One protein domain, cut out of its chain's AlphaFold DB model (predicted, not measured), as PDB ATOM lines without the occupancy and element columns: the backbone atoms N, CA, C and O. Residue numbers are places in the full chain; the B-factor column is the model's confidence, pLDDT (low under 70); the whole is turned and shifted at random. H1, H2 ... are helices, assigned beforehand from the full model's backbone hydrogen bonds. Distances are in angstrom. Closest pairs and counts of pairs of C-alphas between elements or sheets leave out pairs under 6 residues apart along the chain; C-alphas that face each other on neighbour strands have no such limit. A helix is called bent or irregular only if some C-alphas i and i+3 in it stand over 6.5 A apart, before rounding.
ATOM      1  N   LEU A   2     -62.454  56.298  13.228       51.94
ATOM      2  CA  LEU A   2     -62.426  55.435  12.023       51.94
ATOM      3  C   LEU A   2     -61.629  55.969  10.807       51.94
ATOM      4  O   LEU A   2     -61.285  55.202   9.909       51.94
ATOM      5  N   PHE A   3     -61.321  57.268  10.749       54.44
ATOM      6  CA  PHE A   3     -60.719  57.882   9.553       54.44
ATOM      7  C   PHE A   3     -59.255  57.460   9.321       54.44
ATOM      8  O   PHE A   3     -58.866  57.151   8.203       54.44
ATOM      9  N   GLY A   4     -58.449  57.362  10.385       55.19
ATOM     10  CA  GLY A   4     -57.048  56.932  10.266       55.19
ATOM     11  C   GLY A   4     -56.905  55.467   9.844       55.19
ATOM     12  O   GLY A   4     -56.088  55.159   8.984       55.19
ATOM     13  N   MET A   5     -57.744  54.577  10.389       56.53
ATOM     14  CA  MET A   5     -57.746  53.155  10.020       56.53
ATOM     15  C   MET A   5     -58.246  52.936   8.594       56.53
ATOM     16  O   MET A   5     -57.647  52.163   7.862       56.53
ATOM     17  N   SER A   6     -59.299  53.636   8.163       60.47
ATOM     18  CA  SER A   6     -59.780  53.530   6.777       60.47
ATOM     19  C   SER A   6     -58.764  54.060   5.765       60.47
ATOM     20  O   SER A   6     -58.605  53.464   4.703       60.47
ATOM     21  N   MET A   7     -58.022  55.120   6.100       59.84
ATOM     22  CA  MET A   7     -56.937  55.620   5.255       59.84
ATOM     23  C   MET A   7     -55.751  54.647   5.214       59.84
ATOM     24  O   MET A   7     -55.282  54.326   4.127       59.84
ATOM     25  N   ALA A   8     -55.316  54.114   6.362       59.44
ATOM     26  CA  ALA A   8     -54.252  53.110   6.432       59.44
ATOM     27  C   ALA A   8     -54.630  51.795   5.728       59.44
ATOM     28  O   ALA A   8     -53.790  51.181   5.078       59.44
ATOM     29  N   ARG A   9     -55.902  51.385   5.804       63.09
ATOM     30  CA  ARG A   9     -56.423  50.187   5.136       63.09
ATOM     31  C   ARG A   9     -56.480  50.370   3.623       63.09
ATOM     32  O   ARG A   9     -55.901  49.562   2.911       63.09
ATOM     33  N   ARG A  10     -57.041  51.486   3.139       64.38
ATOM     34  CA  ARG A  10     -57.004  51.850   1.708       64.38
ATOM     35  C   ARG A  10     -55.581  51.913   1.166       64.38
ATOM     36  O   ARG A  10     -55.327  51.559   0.025       64.38
ATOM     37  N   PHE A  11     -54.653  52.376   1.991       62.25
ATOM     38  CA  PHE A  11     -53.251  52.461   1.630       62.25
ATOM     39  C   PHE A  11     -52.572  51.092   1.532       62.25
ATOM     40  O   PHE A  11     -51.863  50.824   0.564       62.25
ATOM     41  N   ALA A  12     -52.831  50.210   2.501       61.12
ATOM     42  CA  ALA A  12     -52.374  48.825   2.467       61.12
ATOM     43  C   ALA A  12     -52.992  48.041   1.293       61.12
ATOM     44  O   ALA A  12     -52.321  47.204   0.703       61.12
ATOM     45  N   GLU A  13     -54.236  48.347   0.917       68.12
ATOM     46  CA  GLU A  13     -54.919  47.758  -0.242       68.12
ATOM     47  C   GLU A  13     -54.317  48.212  -1.582       68.12
ATOM     48  O   GLU A  13     -54.269  47.425  -2.523       68.12
ATOM     49  N   GLN A  14     -53.833  49.456  -1.683       69.81
ATOM     50  CA  GLN A  14     -53.237  49.977  -2.919       69.81
ATOM     51  C   GLN A  14     -51.867  49.365  -3.235       69.81
ATOM     52  O   GLN A  14     -51.547  49.183  -4.408       69.81
ATOM     53  N   GLN A  15     -51.049  49.074  -2.217       71.88
ATOM     54  CA  GLN A  15     -49.720  48.474  -2.388       71.88
ATOM     55  C   GLN A  15     -49.426  47.439  -1.286       71.88
ATOM     56  O   GLN A  15     -48.606  47.697  -0.394       71.88
ATOM     57  N   PRO A  16     -50.060  46.251  -1.350       75.06
ATOM     58  CA  PRO A  16     -49.964  45.233  -0.300       75.06
ATOM     59  C   PRO A  16     -48.554  44.654  -0.137       75.06
ATOM     60  O   PRO A  16     -48.222  44.131   0.925       75.06
ATOM     61  N   ASP A  17     -47.704  44.782  -1.157       82.50
ATOM     62  CA  ASP A  17     -46.384  44.152  -1.204       82.50
ATOM     63  C   ASP A  17     -45.253  44.979  -0.579       82.50
ATOM     64  O   ASP A  17     -44.219  44.416  -0.216       82.50
ATOM     65  N   ILE A  18     -45.421  46.296  -0.405       82.19
ATOM     66  CA  ILE A  18     -44.331  47.157   0.090       82.19
ATOM     67  C   ILE A  18     -43.965  46.848   1.542       82.19
ATOM     68  O   ILE A  18     -42.781  46.781   1.881       82.19
ATOM     69  N   LEU A  19     -44.960  46.669   2.410       77.81
ATOM     70  CA  LEU A  19     -44.711  46.383   3.822       77.81
ATOM     71  C   LEU A  19     -44.035  45.011   4.011       77.81
ATOM     72  O   LEU A  19     -42.987  44.964   4.661       77.81
ATOM     73  N   PRO A  20     -44.535  43.908   3.413       82.12
ATOM     74  CA  PRO A  20     -43.831  42.625   3.405       82.12
ATOM     75  C   PRO A  20     -42.401  42.715   2.854       82.12
ATOM     76  O   PRO A  20     -41.478  42.157   3.453       82.12
ATOM     77  N   LEU A  21     -42.190  43.460   1.762       86.44
ATOM     78  CA  LEU A  21     -40.861  43.694   1.198       86.44
ATOM     79  C   LEU A  21     -39.932  44.379   2.211       86.44
ATOM     80  O   LEU A  21     -38.794  43.943   2.402       86.44
ATOM     81  N   GLN A  22     -40.410  45.422   2.895       84.25
ATOM     82  CA  GLN A  22     -39.635  46.123   3.916       84.25
ATOM     83  C   GLN A  22     -39.196  45.178   5.042       84.25
ATOM     84  O   GLN A  22     -38.028  45.213   5.438       84.25
ATOM     85  N   PHE A  23     -40.087  44.305   5.522       81.56
ATOM     86  CA  PHE A  23     -39.739  43.307   6.537       81.56
ATOM     87  C   PHE A  23     -38.653  42.348   6.059       81.56
ATOM     88  O   PHE A  23     -37.671  42.143   6.774       81.56
ATOM     89  N   CYS A  24     -38.771  41.834   4.832       85.38
ATOM     90  CA  CYS A  24     -37.773  40.934   4.258       85.38
ATOM     91  C   CYS A  24     -36.396  41.614   4.133       85.38
ATOM     92  O   CYS A  24     -35.378  41.024   4.488       85.38
ATOM     93  N   LEU A  25     -36.343  42.877   3.700       87.88
ATOM     94  CA  LEU A  25     -35.080  43.617   3.559       87.88
ATOM     95  C   LEU A  25     -34.426  43.947   4.910       87.88
ATOM     96  O   LEU A  25     -33.197  43.884   5.041       87.88
ATOM     97  N   ILE A  26     -35.226  44.294   5.924       83.56
ATOM     98  CA  ILE A  26     -34.731  44.506   7.292       83.56
ATOM     99  C   ILE A  26     -34.185  43.190   7.850       83.56
ATOM    100  O   ILE A  26     -33.081  43.174   8.397       83.56
ATOM    101  N   ARG A  27     -34.911  42.085   7.648       83.75
ATOM    102  CA  ARG A  27     -34.491  40.750   8.076       83.75
ATOM    103  C   ARG A  27     -33.173  40.333   7.435       83.75
ATOM    104  O   ARG A  27     -32.250  39.939   8.145       83.75
ATOM    105  N   LEU A  28     -33.059  40.497   6.119       86.62
ATOM    106  CA  LEU A  28     -31.838  40.209   5.368       86.62
ATOM    107  C   LEU A  28     -30.647  41.012   5.908       86.62
ATOM    108  O   LEU A  28     -29.572  40.466   6.132       86.62
ATOM    109  N   SER A  29     -30.859  42.297   6.204       85.19
ATOM    110  CA  SER A  29     -29.833  43.160   6.805       85.19
ATOM    111  C   SER A  29     -29.419  42.706   8.213       85.19
ATOM    112  O   SER A  29     -28.261  42.866   8.591       85.19
ATOM    113  N   GLY A  30     -30.342  42.137   8.992       81.56
ATOM    114  CA  GLY A  30     -30.039  41.513  10.282       81.56
ATOM    115  C   GLY A  30     -29.158  40.271  10.132       81.56
ATOM    116  O   GLY A  30     -28.130  40.164  10.800       81.56
ATOM    117  N   LEU A  31     -29.508  39.381   9.198       82.81
ATOM    118  CA  LEU A  31     -28.733  38.172   8.904       82.81
ATOM    119  C   LEU A  31     -27.326  38.492   8.379       82.81
ATOM    120  O   LEU A  31     -26.364  37.834   8.769       82.81
ATOM    121  N   GLU A  32     -27.176  39.521   7.539       84.25
ATOM    122  CA  GLU A  32     -25.866  39.998   7.066       84.25
ATOM    123  C   GLU A  32     -24.955  40.429   8.222       84.25
ATOM    124  O   GLU A  32     -23.773  40.093   8.223       84.25
ATOM    125  N   ARG A  33     -25.495  41.123   9.234       82.19
ATOM    126  CA  ARG A  33     -24.720  41.518  10.423       82.19
ATOM    127  C   ARG A  33     -24.305  40.315  11.268       82.19
ATOM    128  O   ARG A  33     -23.206  40.303  11.809       82.19
ATOM    129  N   GLN A  34     -25.170  39.307  11.376       76.56
ATOM    130  CA  GLN A  34     -24.885  38.078  12.124       76.56
ATOM    131  C   GLN A  34     -23.906  37.146  11.403       76.56
ATOM    132  O   GLN A  34     -23.283  36.316  12.062       76.56
ATOM    133  N   SER A  35     -23.728  37.301  10.086       73.06
ATOM    134  CA  SER A  35     -22.825  36.472   9.278       73.06
ATOM    135  C   SER A  35     -21.365  36.514   9.745       73.06
ATOM    136  O   SER A  35     -20.597  35.636   9.366       73.06
ATOM    137  N   ALA A  36     -20.976  37.510  10.548       69.69
ATOM    138  CA  ALA A  36     -19.663  37.556  11.188       69.69
ATOM    139  C   ALA A  36     -19.487  36.482  12.282       69.69
ATOM    140  O   ALA A  36     -18.366  36.061  12.542       69.69
ATOM    141  N   ASN A  37     -20.585  36.029  12.902       69.12
ATOM    142  CA  ASN A  37     -20.574  35.159  14.084       69.12
ATOM    143  C   ASN A  37     -21.245  33.793  13.856       69.12
ATOM    144  O   ASN A  37     -21.021  32.870  14.637       69.12
ATOM    145  N   LYS A  38     -22.091  33.651  12.828       79.25
ATOM    146  CA  LYS A  38     -22.817  32.414  12.510       79.25
ATOM    147  C   LYS A  38     -22.961  32.260  10.997       79.25
ATOM    148  O   LYS A  38     -23.284  33.230  10.311       79.25
ATOM    149  N   ASP A  39     -22.766  31.046  10.484       81.00
ATOM    150  CA  ASP A  39     -23.073  30.748   9.085       81.00
ATOM    151  C   ASP A  39     -24.593  30.709   8.884       81.00
ATOM    152  O   ASP A  39     -25.261  29.748   9.254       81.00
ATOM    153  N   ASN A  40     -25.117  31.803   8.327       84.38
ATOM    154  CA  ASN A  40     -26.508  31.958   7.904       84.38
ATOM    155  C   ASN A  40     -26.580  32.175   6.374       84.38
ATOM    156  O   ASN A  40     -27.366  32.986   5.871       84.38
ATOM    157  N   SER A  41     -25.640  31.600   5.612       85.31
ATOM    158  CA  SER A  41     -25.540  31.798   4.156       85.31
ATOM    159  C   SER A  41     -26.782  31.303   3.413       85.31
ATOM    160  O   SER A  41     -27.295  32.020   2.550       85.31
ATOM    161  N   LYS A  42     -27.312  30.137   3.804       87.50
ATOM    162  CA  LYS A  42     -28.507  29.528   3.204       87.50
ATOM    163  C   LYS A  42     -29.761  30.369   3.426       87.50
ATOM    164  O   LYS A  42     -30.497  30.622   2.478       87.50
ATOM    165  N   GLU A  43     -29.981  30.865   4.643       87.31
ATOM    166  CA  GLU A  43     -31.132  31.711   4.975       87.31
ATOM    167  C   GLU A  43     -31.087  33.045   4.229       87.31
ATOM    168  O   GLU A  43     -32.113  33.522   3.748       87.31
ATOM    169  N   ARG A  44     -29.894  33.644   4.095       89.81
ATOM    170  CA  ARG A  44     -29.719  34.880   3.319       89.81
ATOM    171  C   ARG A  44     -30.029  34.660   1.848       89.81
ATOM    172  O   ARG A  44     -30.794  35.433   1.281       89.81
ATOM    173  N   GLN A  45     -29.463  33.615   1.248       91.88
ATOM    174  CA  GLN A  45     -29.691  33.309  -0.160       91.88
ATOM    175  C   GLN A  45     -31.167  33.006  -0.430       91.88
ATOM    176  O   GLN A  45     -31.741  33.588  -1.348       91.88
ATOM    177  N   ALA A  46     -31.803  32.177   0.400       91.81
ATOM    178  CA  ALA A  46     -33.227  31.884   0.280       91.81
ATOM    179  C   ALA A  46     -34.080  33.160   0.371       91.81
ATOM    180  O   ALA A  46     -34.998  33.354  -0.421       91.81
ATOM    181  N   LEU A  47     -33.748  34.074   1.288       91.12
ATOM    182  CA  LEU A  47     -34.477  35.329   1.433       91.12
ATOM    183  C   LEU A  47     -34.257  36.279   0.242       91.12
ATOM    184  O   LEU A  47     -35.199  36.949  -0.170       91.12
ATOM    185  N   GLU A  48     -33.059  36.322  -0.349       94.06
ATOM    186  CA  GLU A  48     -32.800  37.078  -1.584       94.06
ATOM    187  C   GLU A  48     -33.612  36.537  -2.771       94.06
ATOM    188  O   GLU A  48     -34.280  37.315  -3.454       94.06
ATOM    189  N   VAL A  49     -33.594  35.216  -2.989       93.81
ATOM    190  CA  VAL A  49     -34.341  34.555  -4.076       93.81
ATOM    191  C   VAL A  49     -35.844  34.746  -3.884       93.81
ATOM    192  O   VAL A  49     -36.556  35.094  -4.823       93.81
ATOM    193  N   TYR A  50     -36.328  34.622  -2.647       92.81
ATOM    194  CA  TYR A  50     -37.718  34.903  -2.306       92.81
ATOM    195  C   TYR A  50     -38.106  36.362  -2.588       92.81
ATOM    196  O   TYR A  50     -39.168  36.614  -3.159       92.81
ATOM    197  N   ILE A  51     -37.248  37.331  -2.234       93.31
ATOM    198  CA  ILE A  51     -37.493  38.752  -2.520       93.31
ATOM    199  C   ILE A  51     -37.558  38.997  -4.031       93.31
ATOM    200  O   ILE A  51     -38.471  39.683  -4.490       93.31
ATOM    201  N   ALA A  52     -36.619  38.440  -4.800       93.88
ATOM    202  CA  ALA A  52     -36.592  38.586  -6.251       93.88
ATOM    203  C   ALA A  52     -37.825  37.955  -6.916       93.88
ATOM    204  O   ALA A  52     -38.504  38.622  -7.694       93.88
ATOM    205  N   GLY A  53     -38.169  36.716  -6.553       91.69
ATOM    206  CA  GLY A  53     -39.297  35.995  -7.144       91.69
ATOM    207  C   GLY A  53     -40.660  36.588  -6.778       91.69
ATOM    208  O   GLY A  53     -41.525  36.732  -7.640       91.69
ATOM    209  N   ARG A  54     -40.862  36.992  -5.514       91.31
ATOM    210  CA  ARG A  54     -42.150  37.538  -5.052       91.31
ATOM    211  C   ARG A  54     -42.319  39.019  -5.378       91.31
ATOM    212  O   ARG A  54     -43.391  39.426  -5.813       91.31
ATOM    213  N   PHE A  55     -41.288  39.829  -5.137       91.75
ATOM    214  CA  PHE A  55     -41.377  41.291  -5.206       91.75
ATOM    215  C   PHE A  55     -40.663  41.889  -6.420       91.75
ATOM    216  O   PHE A  55     -40.662  43.109  -6.567       91.75
ATOM    217  N   GLY A  56     -40.078  41.079  -7.309       89.06
ATOM    218  CA  GLY A  56     -39.305  41.561  -8.458       89.06
ATOM    219  C   GLY A  56     -40.075  42.532  -9.353       89.06
ATOM    220  O   GLY A  56     -39.546  43.585  -9.716       89.06
ATOM    221  N   LYS A  57     -41.357  42.247  -9.620       89.00
ATOM    222  CA  LYS A  57     -42.249  43.145 -10.379       89.00
ATOM    223  C   LYS A  57     -42.463  44.477  -9.655       89.00
ATOM    224  O   LYS A  57     -42.282  45.533 -10.251       89.00
ATOM    225  N   THR A  58     -42.755  44.422  -8.359       87.62
ATOM    226  CA  THR A  58     -42.973  45.599  -7.505       87.62
ATOM    227  C   THR A  58     -41.718  46.468  -7.400       87.62
ATOM    228  O   THR A  58     -41.801  47.687  -7.495       87.62
ATOM    229  N   ILE A  59     -40.538  45.859  -7.254       89.50
ATOM    230  CA  ILE A  59     -39.241  46.552  -7.171       89.50
ATOM    231  C   ILE A  59     -38.869  47.206  -8.509       89.50
ATOM    232  O   ILE A  59     -38.257  48.280  -8.519       89.50
ATOM    233  N   SER A  60     -39.217  46.562  -9.624       88.44
ATOM    234  CA  SER A  60     -38.889  47.039 -10.971       88.44
ATOM    235  C   SER A  60     -39.801  48.170 -11.445       88.44
ATOM    236  O   SER A  60     -39.382  48.962 -12.285       88.44
ATOM    237  N   ASP A  61     -41.013  48.283 -10.895       87.88
ATOM    238  CA  ASP A  61     -41.946  49.362 -11.219       87.88
ATOM    239  C   ASP A  61     -41.479  50.714 -10.626       87.88
ATOM    240  O   ASP A  61     -41.368  50.862  -9.401       87.88
ATOM    241  N   PRO A  62     -41.212  51.741 -11.461       83.69
ATOM    242  CA  PRO A  62     -40.877  53.081 -10.989       83.69
ATOM    243  C   PRO A  62     -41.960  53.710 -10.099       83.69
ATOM    244  O   PRO A  62     -41.618  54.443  -9.166       83.69
ATOM    245  N   ALA A  63     -43.242  53.409 -10.349       83.62
ATOM    246  CA  ALA A  63     -44.368  53.989  -9.620       83.62
ATOM    247  C   ALA A  63     -44.389  53.559  -8.143       83.62
ATOM    248  O   ALA A  63     -44.774  54.345  -7.269       83.62
ATOM    249  N   THR A  64     -43.888  52.355  -7.846       83.94
ATOM    250  CA  THR A  64     -43.672  51.856  -6.480       83.94
ATOM    251  C   THR A  64     -42.834  52.833  -5.665       83.94
ATOM    252  O   THR A  64     -43.183  53.156  -4.537       83.94
ATOM    253  N   TRP A  65     -41.747  53.367  -6.230       84.25
ATOM    254  CA  TRP A  65     -40.791  54.195  -5.483       84.25
ATOM    255  C   TRP A  65     -41.255  55.629  -5.243       84.25
ATOM    256  O   TRP A  65     -40.746  56.294  -4.335       84.25
ATOM    257  N   THR A  66     -42.198  56.098  -6.057       82.31
ATOM    258  CA  THR A  66     -42.853  57.401  -5.901       82.31
ATOM    259  C   THR A  66     -44.063  57.346  -4.975       82.31
ATOM    260  O   THR A  66     -44.593  58.393  -4.605       82.31
ATOM    261  N   SER A  67     -44.510  56.149  -4.589       77.25
ATOM    262  CA  SER A  67     -45.652  56.002  -3.701       77.25
ATOM    263  C   SER A  67     -45.305  56.460  -2.285       77.25
ATOM    264  O   SER A  67     -44.183  56.311  -1.794       77.25
ATOM    265  N   LEU A  68     -46.310  56.982  -1.581       71.75
ATOM    266  CA  LEU A  68     -46.172  57.291  -0.161       71.75
ATOM    267  C   LEU A  68     -45.882  56.007   0.647       71.75
ATOM    268  O   LEU A  68     -45.287  56.090   1.718       71.75
ATOM    269  N   ALA A  69     -46.253  54.817   0.149       69.12
ATOM    270  CA  ALA A  69     -46.005  53.548   0.838       69.12
ATOM    271  C   ALA A  69     -44.508  53.221   0.860       69.12
ATOM    272  O   ALA A  69     -43.984  52.769   1.878       69.12
ATOM    273  N   ALA A  70     -43.784  53.574  -0.203       75.94
ATOM    274  CA  ALA A  70     -42.330  53.478  -0.250       75.94
ATOM    275  C   ALA A  70     -41.603  54.558   0.571       75.94
ATOM    276  O   ALA A  70     -40.376  54.483   0.699       75.94
ATOM    277  N   ALA A  71     -42.294  55.552   1.149       74.56
ATOM    278  CA  ALA A  71     -41.652  56.610   1.939       74.56
ATOM    279  C   ALA A  71     -40.915  56.068   3.179       74.56
ATOM    280  O   ALA A  71     -39.939  56.669   3.620       74.56
ATOM    281  N   GLY A  72     -41.343  54.915   3.708       67.75
ATOM    282  CA  GLY A  72     -40.689  54.234   4.832       67.75
ATOM    283  C   GLY A  72     -39.434  53.429   4.467       67.75
ATOM    284  O   GLY A  72     -38.709  53.002   5.367       67.75
ATOM    285  N   LEU A  73     -39.163  53.210   3.177       77.94
ATOM    286  CA  LEU A  73     -37.958  52.537   2.688       77.94
ATOM    287  C   LEU A  73     -36.870  53.580   2.433       77.94
ATOM    288  O   LEU A  73     -36.967  54.355   1.477       77.94
ATOM    289  N   ASP A  74     -35.827  53.589   3.263       81.06
ATOM    290  CA  ASP A  74     -34.670  54.464   3.062       81.06
ATOM    291  C   ASP A  74     -33.883  54.118   1.781       81.06
ATOM    292  O   ASP A  74     -34.067  53.067   1.158       81.06
ATOM    293  N   ALA A  75     -32.984  55.015   1.370       84.31
ATOM    294  CA  ALA A  75     -32.198  54.845   0.148       84.31
ATOM    295  C   ALA A  75     -31.343  53.561   0.140       84.31
ATOM    296  O   ALA A  75     -31.142  52.970  -0.923       84.31
ATOM    297  N   GLY A  76     -30.877  53.101   1.307       84.88
ATOM    298  CA  GLY A  76     -30.073  51.888   1.443       84.88
ATOM    299  C   GLY A  76     -30.891  50.623   1.184       84.88
ATOM    300  O   GLY A  76     -30.469  49.764   0.407       84.88
ATOM    301  N   LEU A  77     -32.091  50.533   1.762       86.00
ATOM    302  CA  LEU A  77     -33.017  49.421   1.521       86.00
ATOM    303  C   LEU A  77     -33.492  49.390   0.062       86.00
ATOM    304  O   LEU A  77     -33.548  48.316  -0.538       86.00
ATOM    305  N   ARG A  78     -33.753  50.558  -0.542       88.69
ATOM    306  CA  ARG A  78     -34.103  50.668  -1.971       88.69
ATOM    307  C   ARG A  78     -32.980  50.157  -2.872       88.69
ATOM    308  O   ARG A  78     -33.223  49.358  -3.776       88.69
ATOM    309  N   ALA A  79     -31.744  50.590  -2.620       89.81
ATOM    310  CA  ALA A  79     -30.579  50.135  -3.373       89.81
ATOM    311  C   ALA A  79     -30.363  48.620  -3.222       89.81
ATOM    312  O   ALA A  79     -30.047  47.940  -4.199       89.81
ATOM    313  N   LYS A  80     -30.591  48.081  -2.018       91.44
ATOM    314  CA  LYS A  80     -30.513  46.644  -1.744       91.44
ATOM    315  C   LYS A  80     -31.562  45.851  -2.527       91.44
ATOM    316  O   LYS A  80     -31.193  44.902  -3.208       91.44
ATOM    317  N   ALA A  81     -32.828  46.265  -2.496       91.50
ATOM    318  CA  ALA A  81     -33.892  45.633  -3.279       91.50
ATOM    319  C   ALA A  81     -33.551  45.577  -4.777       91.50
ATOM    320  O   ALA A  81     -33.638  44.517  -5.393       91.50
ATOM    321  N   ARG A  82     -33.079  46.694  -5.348       92.50
ATOM    322  CA  ARG A  82     -32.655  46.745  -6.757       92.50
ATOM    323  C   ARG A  82     -31.484  45.813  -7.052       92.50
ATOM    324  O   ARG A  82     -31.482  45.153  -8.083       92.50
ATOM    325  N   ARG A  83     -30.505  45.727  -6.145       93.50
ATOM    326  CA  ARG A  83     -29.363  44.810  -6.284       93.50
ATOM    327  C   ARG A  83     -29.806  43.347  -6.295       93.50
ATOM    328  O   ARG A  83     -29.267  42.574  -7.075       93.50
ATOM    329  N   ILE A  84     -30.772  42.980  -5.454       93.81
ATOM    330  CA  ILE A  84     -31.308  41.615  -5.390       93.81
ATOM    331  C   ILE A  84     -31.995  41.249  -6.707       93.81
ATOM    332  O   ILE A  84     -31.680  40.213  -7.280       93.81
ATOM    333  N   VAL A  85     -32.854  42.124  -7.235       93.31
ATOM    334  CA  VAL A  85     -33.527  41.883  -8.525       93.31
ATOM    335  C   VAL A  85     -32.536  41.846  -9.688       93.31
ATOM    336  O   VAL A  85     -32.665  41.011 -10.571       93.31
ATOM    337  N   ALA A  86     -31.500  42.686  -9.669       92.50
ATOM    338  CA  ALA A  86     -30.440  42.623 -10.676       92.50
ATOM    339  C   ALA A  86     -29.618  41.321 -10.599       92.50
ATOM    340  O   ALA A  86     -29.114  40.857 -11.617       92.50
ATOM    341  N   LYS A  87     -29.468  40.742  -9.400       92.88
ATOM    342  CA  LYS A  87     -28.749  39.480  -9.172       92.88
ATOM    343  C   LYS A  87     -29.575  38.257  -9.583       92.88
ATOM    344  O   LYS A  87     -28.996  37.290 -10.064       92.88
ATOM    345  N   TYR A  88     -30.895  38.314  -9.413       91.25
ATOM    346  CA  TYR A  88     -31.832  37.246  -9.770       91.25
ATOM    347  C   TYR A  88     -32.931  37.798 -10.698       91.25
ATOM    348  O   TYR A  88     -34.055  38.026 -10.246       91.25
ATOM    349  N   PRO A  89     -32.607  38.077 -11.977       84.94
ATOM    350  CA  PRO A  89     -33.550  38.691 -12.914       84.94
ATOM    351  C   PRO A  89     -34.679  37.744 -13.337       84.94
ATOM    352  O   PRO A  89     -35.766  38.216 -13.665       84.94
ATOM    353  N   ASP A  90     -34.431  36.435 -13.309       85.81
ATOM    354  CA  ASP A  90     -35.407  35.397 -13.625       85.81
ATOM    355  C   ASP A  90     -35.237  34.257 -12.614       85.81
ATOM    356  O   ASP A  90     -34.175  33.640 -12.544       85.81
ATOM    357  N   VAL A  91     -36.240  34.059 -11.756       88.12
ATOM    358  CA  VAL A  91     -36.242  33.015 -10.720       88.12
ATOM    359  C   VAL A  91     -37.200  31.933 -11.181       88.12
ATOM    360  O   VAL A  91     -38.392  32.199 -11.362       88.12
ATOM    361  N   SER A  92     -36.697  30.713 -11.358       90.06
ATOM    362  CA  SER A  92     -37.539  29.596 -11.782       90.06
ATOM    363  C   SER A  92     -38.570  29.229 -10.705       90.06
ATOM    364  O   SER A  92     -38.401  29.506  -9.515       90.06
ATOM    365  N   ALA A  93     -39.669  28.586 -11.110       87.88
ATOM    366  CA  ALA A  93     -40.724  28.184 -10.176       87.88
ATOM    367  C   ALA A  93     -40.222  27.202  -9.099       87.88
ATOM    368  O   ALA A  93     -40.700  27.240  -7.966       87.88
ATOM    369  N   GLU A  94     -39.254  26.355  -9.451       87.31
ATOM    370  CA  GLU A  94     -38.632  25.380  -8.555       87.31
ATOM    371  C   GLU A  94     -37.723  26.073  -7.530       87.31
ATOM    372  O   GLU A  94     -37.939  25.934  -6.326       87.31
ATOM    373  N   GLU A  95     -36.815  26.944  -7.985       88.00
ATOM    374  CA  GLU A  95     -35.951  27.744  -7.101       88.00
ATOM    375  C   GLU A  95     -36.765  28.650  -6.168       88.00
ATOM    376  O   GLU A  95     -36.425  28.820  -4.994       88.00
ATOM    377  N   PHE A  96     -37.869  29.222  -6.661       91.25
ATOM    378  CA  PHE A  96     -38.763  30.016  -5.828       91.25
ATOM    379  C   PHE A  96     -39.464  29.166  -4.764       91.25
ATOM    380  O   PHE A  96     -39.604  29.622  -3.628       91.25
ATOM    381  N   ALA A  97     -39.909  27.951  -5.099       90.31
ATOM    382  CA  ALA A  97     -40.579  27.063  -4.152       90.31
ATOM    383  C   ALA A  97     -39.640  26.636  -3.012       90.31
ATOM    384  O   ALA A  97     -40.027  26.700  -1.840       90.31
ATOM    385  N   GLU A  98     -38.394  26.288  -3.338       89.56
ATOM    386  CA  GLU A  98     -37.362  25.956  -2.353       89.56
ATOM    387  C   GLU A  98     -37.020  27.155  -1.462       89.56
ATOM    388  O   GLU A  98     -37.032  27.060  -0.230       89.56
ATOM    389  N   ALA A  99     -36.777  28.316  -2.078       89.69
ATOM    390  CA  ALA A  99     -36.480  29.545  -1.358       89.69
ATOM    391  C   ALA A  99     -37.638  29.961  -0.448       89.69
ATOM    392  O   ALA A  99     -37.409  30.370   0.690       89.69
ATOM    393  N   LYS A 100     -38.885  29.817  -0.908       89.69
ATOM    394  CA  LYS A 100     -40.083  30.126  -0.127       89.69
ATOM    395  C   LYS A 100     -40.173  29.264   1.130       89.69
ATOM    396  O   LYS A 100     -40.425  29.822   2.193       89.69
ATOM    397  N   ALA A 101     -39.917  27.957   1.050       88.44
ATOM    398  CA  ALA A 101     -39.997  27.067   2.213       88.44
ATOM    399  C   ALA A 101     -39.060  27.496   3.359       88.44
ATOM    400  O   ALA A 101     -39.408  27.375   4.534       88.44
ATOM    401  N   VAL A 102     -37.890  28.045   3.021       86.69
ATOM    402  CA  VAL A 102     -36.902  28.542   3.992       86.69
ATOM    403  C   VAL A 102     -37.172  29.995   4.394       86.69
ATOM    404  O   VAL A 102     -37.000  30.369   5.555       86.69
ATOM    405  N   ALA A 103     -37.592  30.835   3.447       85.44
ATOM    406  CA  ALA A 103     -37.783  32.263   3.658       85.44
ATOM    407  C   ALA A 103     -39.106  32.598   4.349       85.44
ATOM    408  O   ALA A 103     -39.154  33.587   5.064       85.44
ATOM    409  N   GLU A 104     -40.173  31.819   4.180       82.75
ATOM    410  CA  GLU A 104     -41.507  32.121   4.718       82.75
ATOM    411  C   GLU A 104     -41.542  32.204   6.261       82.75
ATOM    412  O   GLU A 104     -42.066  33.198   6.775       82.75
ATOM    413  N   PRO A 105     -40.884  31.301   7.021       81.06
ATOM    414  CA  PRO A 105     -40.714  31.462   8.469       81.06
ATOM    415  C   PRO A 105     -39.920  32.718   8.867       81.06
ATOM    416  O   PRO A 105     -40.117  33.262   9.951       81.06
ATOM    417  N   LEU A 106     -39.015  33.185   8.000       74.06
ATOM    418  CA  LEU A 106     -38.146  34.347   8.236       74.06
ATOM    419  C   LEU A 106     -38.781  35.669   7.773       74.06
ATOM    420  O   LEU A 106     -38.458  36.732   8.301       74.06
ATOM    421  N   ALA A 107     -39.662  35.602   6.778       70.50
ATOM    422  CA  ALA A 107     -40.371  36.713   6.155       70.50
ATOM    423  C   ALA A 107     -41.627  37.118   6.941       70.50
ATOM    424  O   ALA A 107     -42.269  38.114   6.595       70.50
ATOM    425  N   GLY A 108     -41.968  36.371   7.997       63.59
ATOM    426  CA  GLY A 108     -43.029  36.703   8.939       63.59
ATOM    427  C   GLY A 108     -42.757  38.033   9.638       63.59
ATOM    428  O   GLY A 108     -42.073  38.095  10.659       63.59
ATOM    429  N   GLY A 109     -43.309  39.118   9.095       58.88
ATOM    430  CA  GLY A 109     -43.476  40.360   9.839       58.88
ATOM    431  C   GLY A 109     -44.471  40.159  10.989       58.88
ATOM    432  O   GLY A 109     -45.289  39.235  10.937       58.88
ATOM    433  N   PRO A 110     -44.445  41.005  12.035       55.50
ATOM    434  CA  PRO A 110     -45.516  41.004  13.022       55.50
ATOM    435  C   PRO A 110     -46.854  41.156  12.295       55.50
ATOM    436  O   PRO A 110     -46.974  42.015  11.420       55.50
TER     437      PRO A 110
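AT A GLANCE: This is residues 2 to 110 of the 249 residues of the protein "RDD domain-containing protein" of Planctomycetes bacterium DG_20 (UniProt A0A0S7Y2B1). A helical hairpin, H2 and H3, makes the core; H6 and H7 cross H3 on opposite sides of it. The short helices H4 and H5 lie near the end of the hairpin where H2 begins and H3 ends, and from there H1 reaches out as an arm, of which residues 2 to 7 stick out free. The printed part has 109 residues with seven named helices, H1 to H7 in chain order, and no named strand; the class is all helix. It is compact, with a radius of gyration of the C-alphas of 14.5 A, yet elongated in outline, spanning 46 by 29 by 26 A.

HOW THE PARTS SIT: H3, residues 41 to 60, is the longest helix by residues and has a kink of 59 degrees near residue 54. It is irregular, with C-alphas 54 and 57 7.7 A apart. The hub is H2, residues 18 to 34, which touches four helices. H2 and H3 form a hairpin, at a shallow tilt of 27 degrees, opposite ways; their closest C-alphas are those of Leu 28 and Arg 44, 6.1 A apart. H7, residues 93 to 107, touches H3, about perpendicular at 75 degrees, with the closest C-alphas, Ala 46 and Ala 99, 4.3 A apart. H6, residues 75 to 87, touches H3 with residues 81 to 85 alone, about perpendicular at 83 degrees; the closest C-alphas, Ala 52 and Val 85, are 5.0 A apart. H6 and H7 are apart. H5, residues 69 to 72, only just touches H2, with 3 pairs of C-alphas within 8 A, the closest Ile 18 and Ala 70 at 6.6 A. H4, residues 62 to 66, is close to H3 but not clearly touching, with the closest C-alphas, Thr 58 and Thr 64, 6.4 A apart. H1, residues 2 to 14, touches no helix. H5 and H7 are only just irregular: C-alphas 69 and 72 are 6.7 A apart, and C-alphas 102 and 105 6.6 A. Every O i to N i+4 pair is within hydrogen-bond range in H1, H2 and H6, against 14 of 16 in H3, 8 of 11 in H7 and 0 of 1 in H4, where 2 of 2 O i to N i+3 pairs are; H5 is too short for an O i to N i+4 pair.

IN THESE COORDINATES: H3 measures 25.3 A from C-alpha 41 at (-25.540, 31.798, 4.156) to C-alpha 60, and H2 24.6 A. H1 and H7 each measure 18.4 A, and H6 18.3 A; H4 and H5 have five and four residues. H1 begins at C-alpha 2 at (-62.426, 55.435, 12.023), and H7 ends at C-alpha 107 at (-40.371, 36.713, 6.155).

THE WHOLE: The two C-alphas farthest apart, Leu 2 and Asn 37, are 46.6 A apart. The printed part has no cut and no long link. Mean pLDDT of the printed part is 81.4, with residues 2 to 14, 36 to 37, 69, 72 and 108 to 110 under 70.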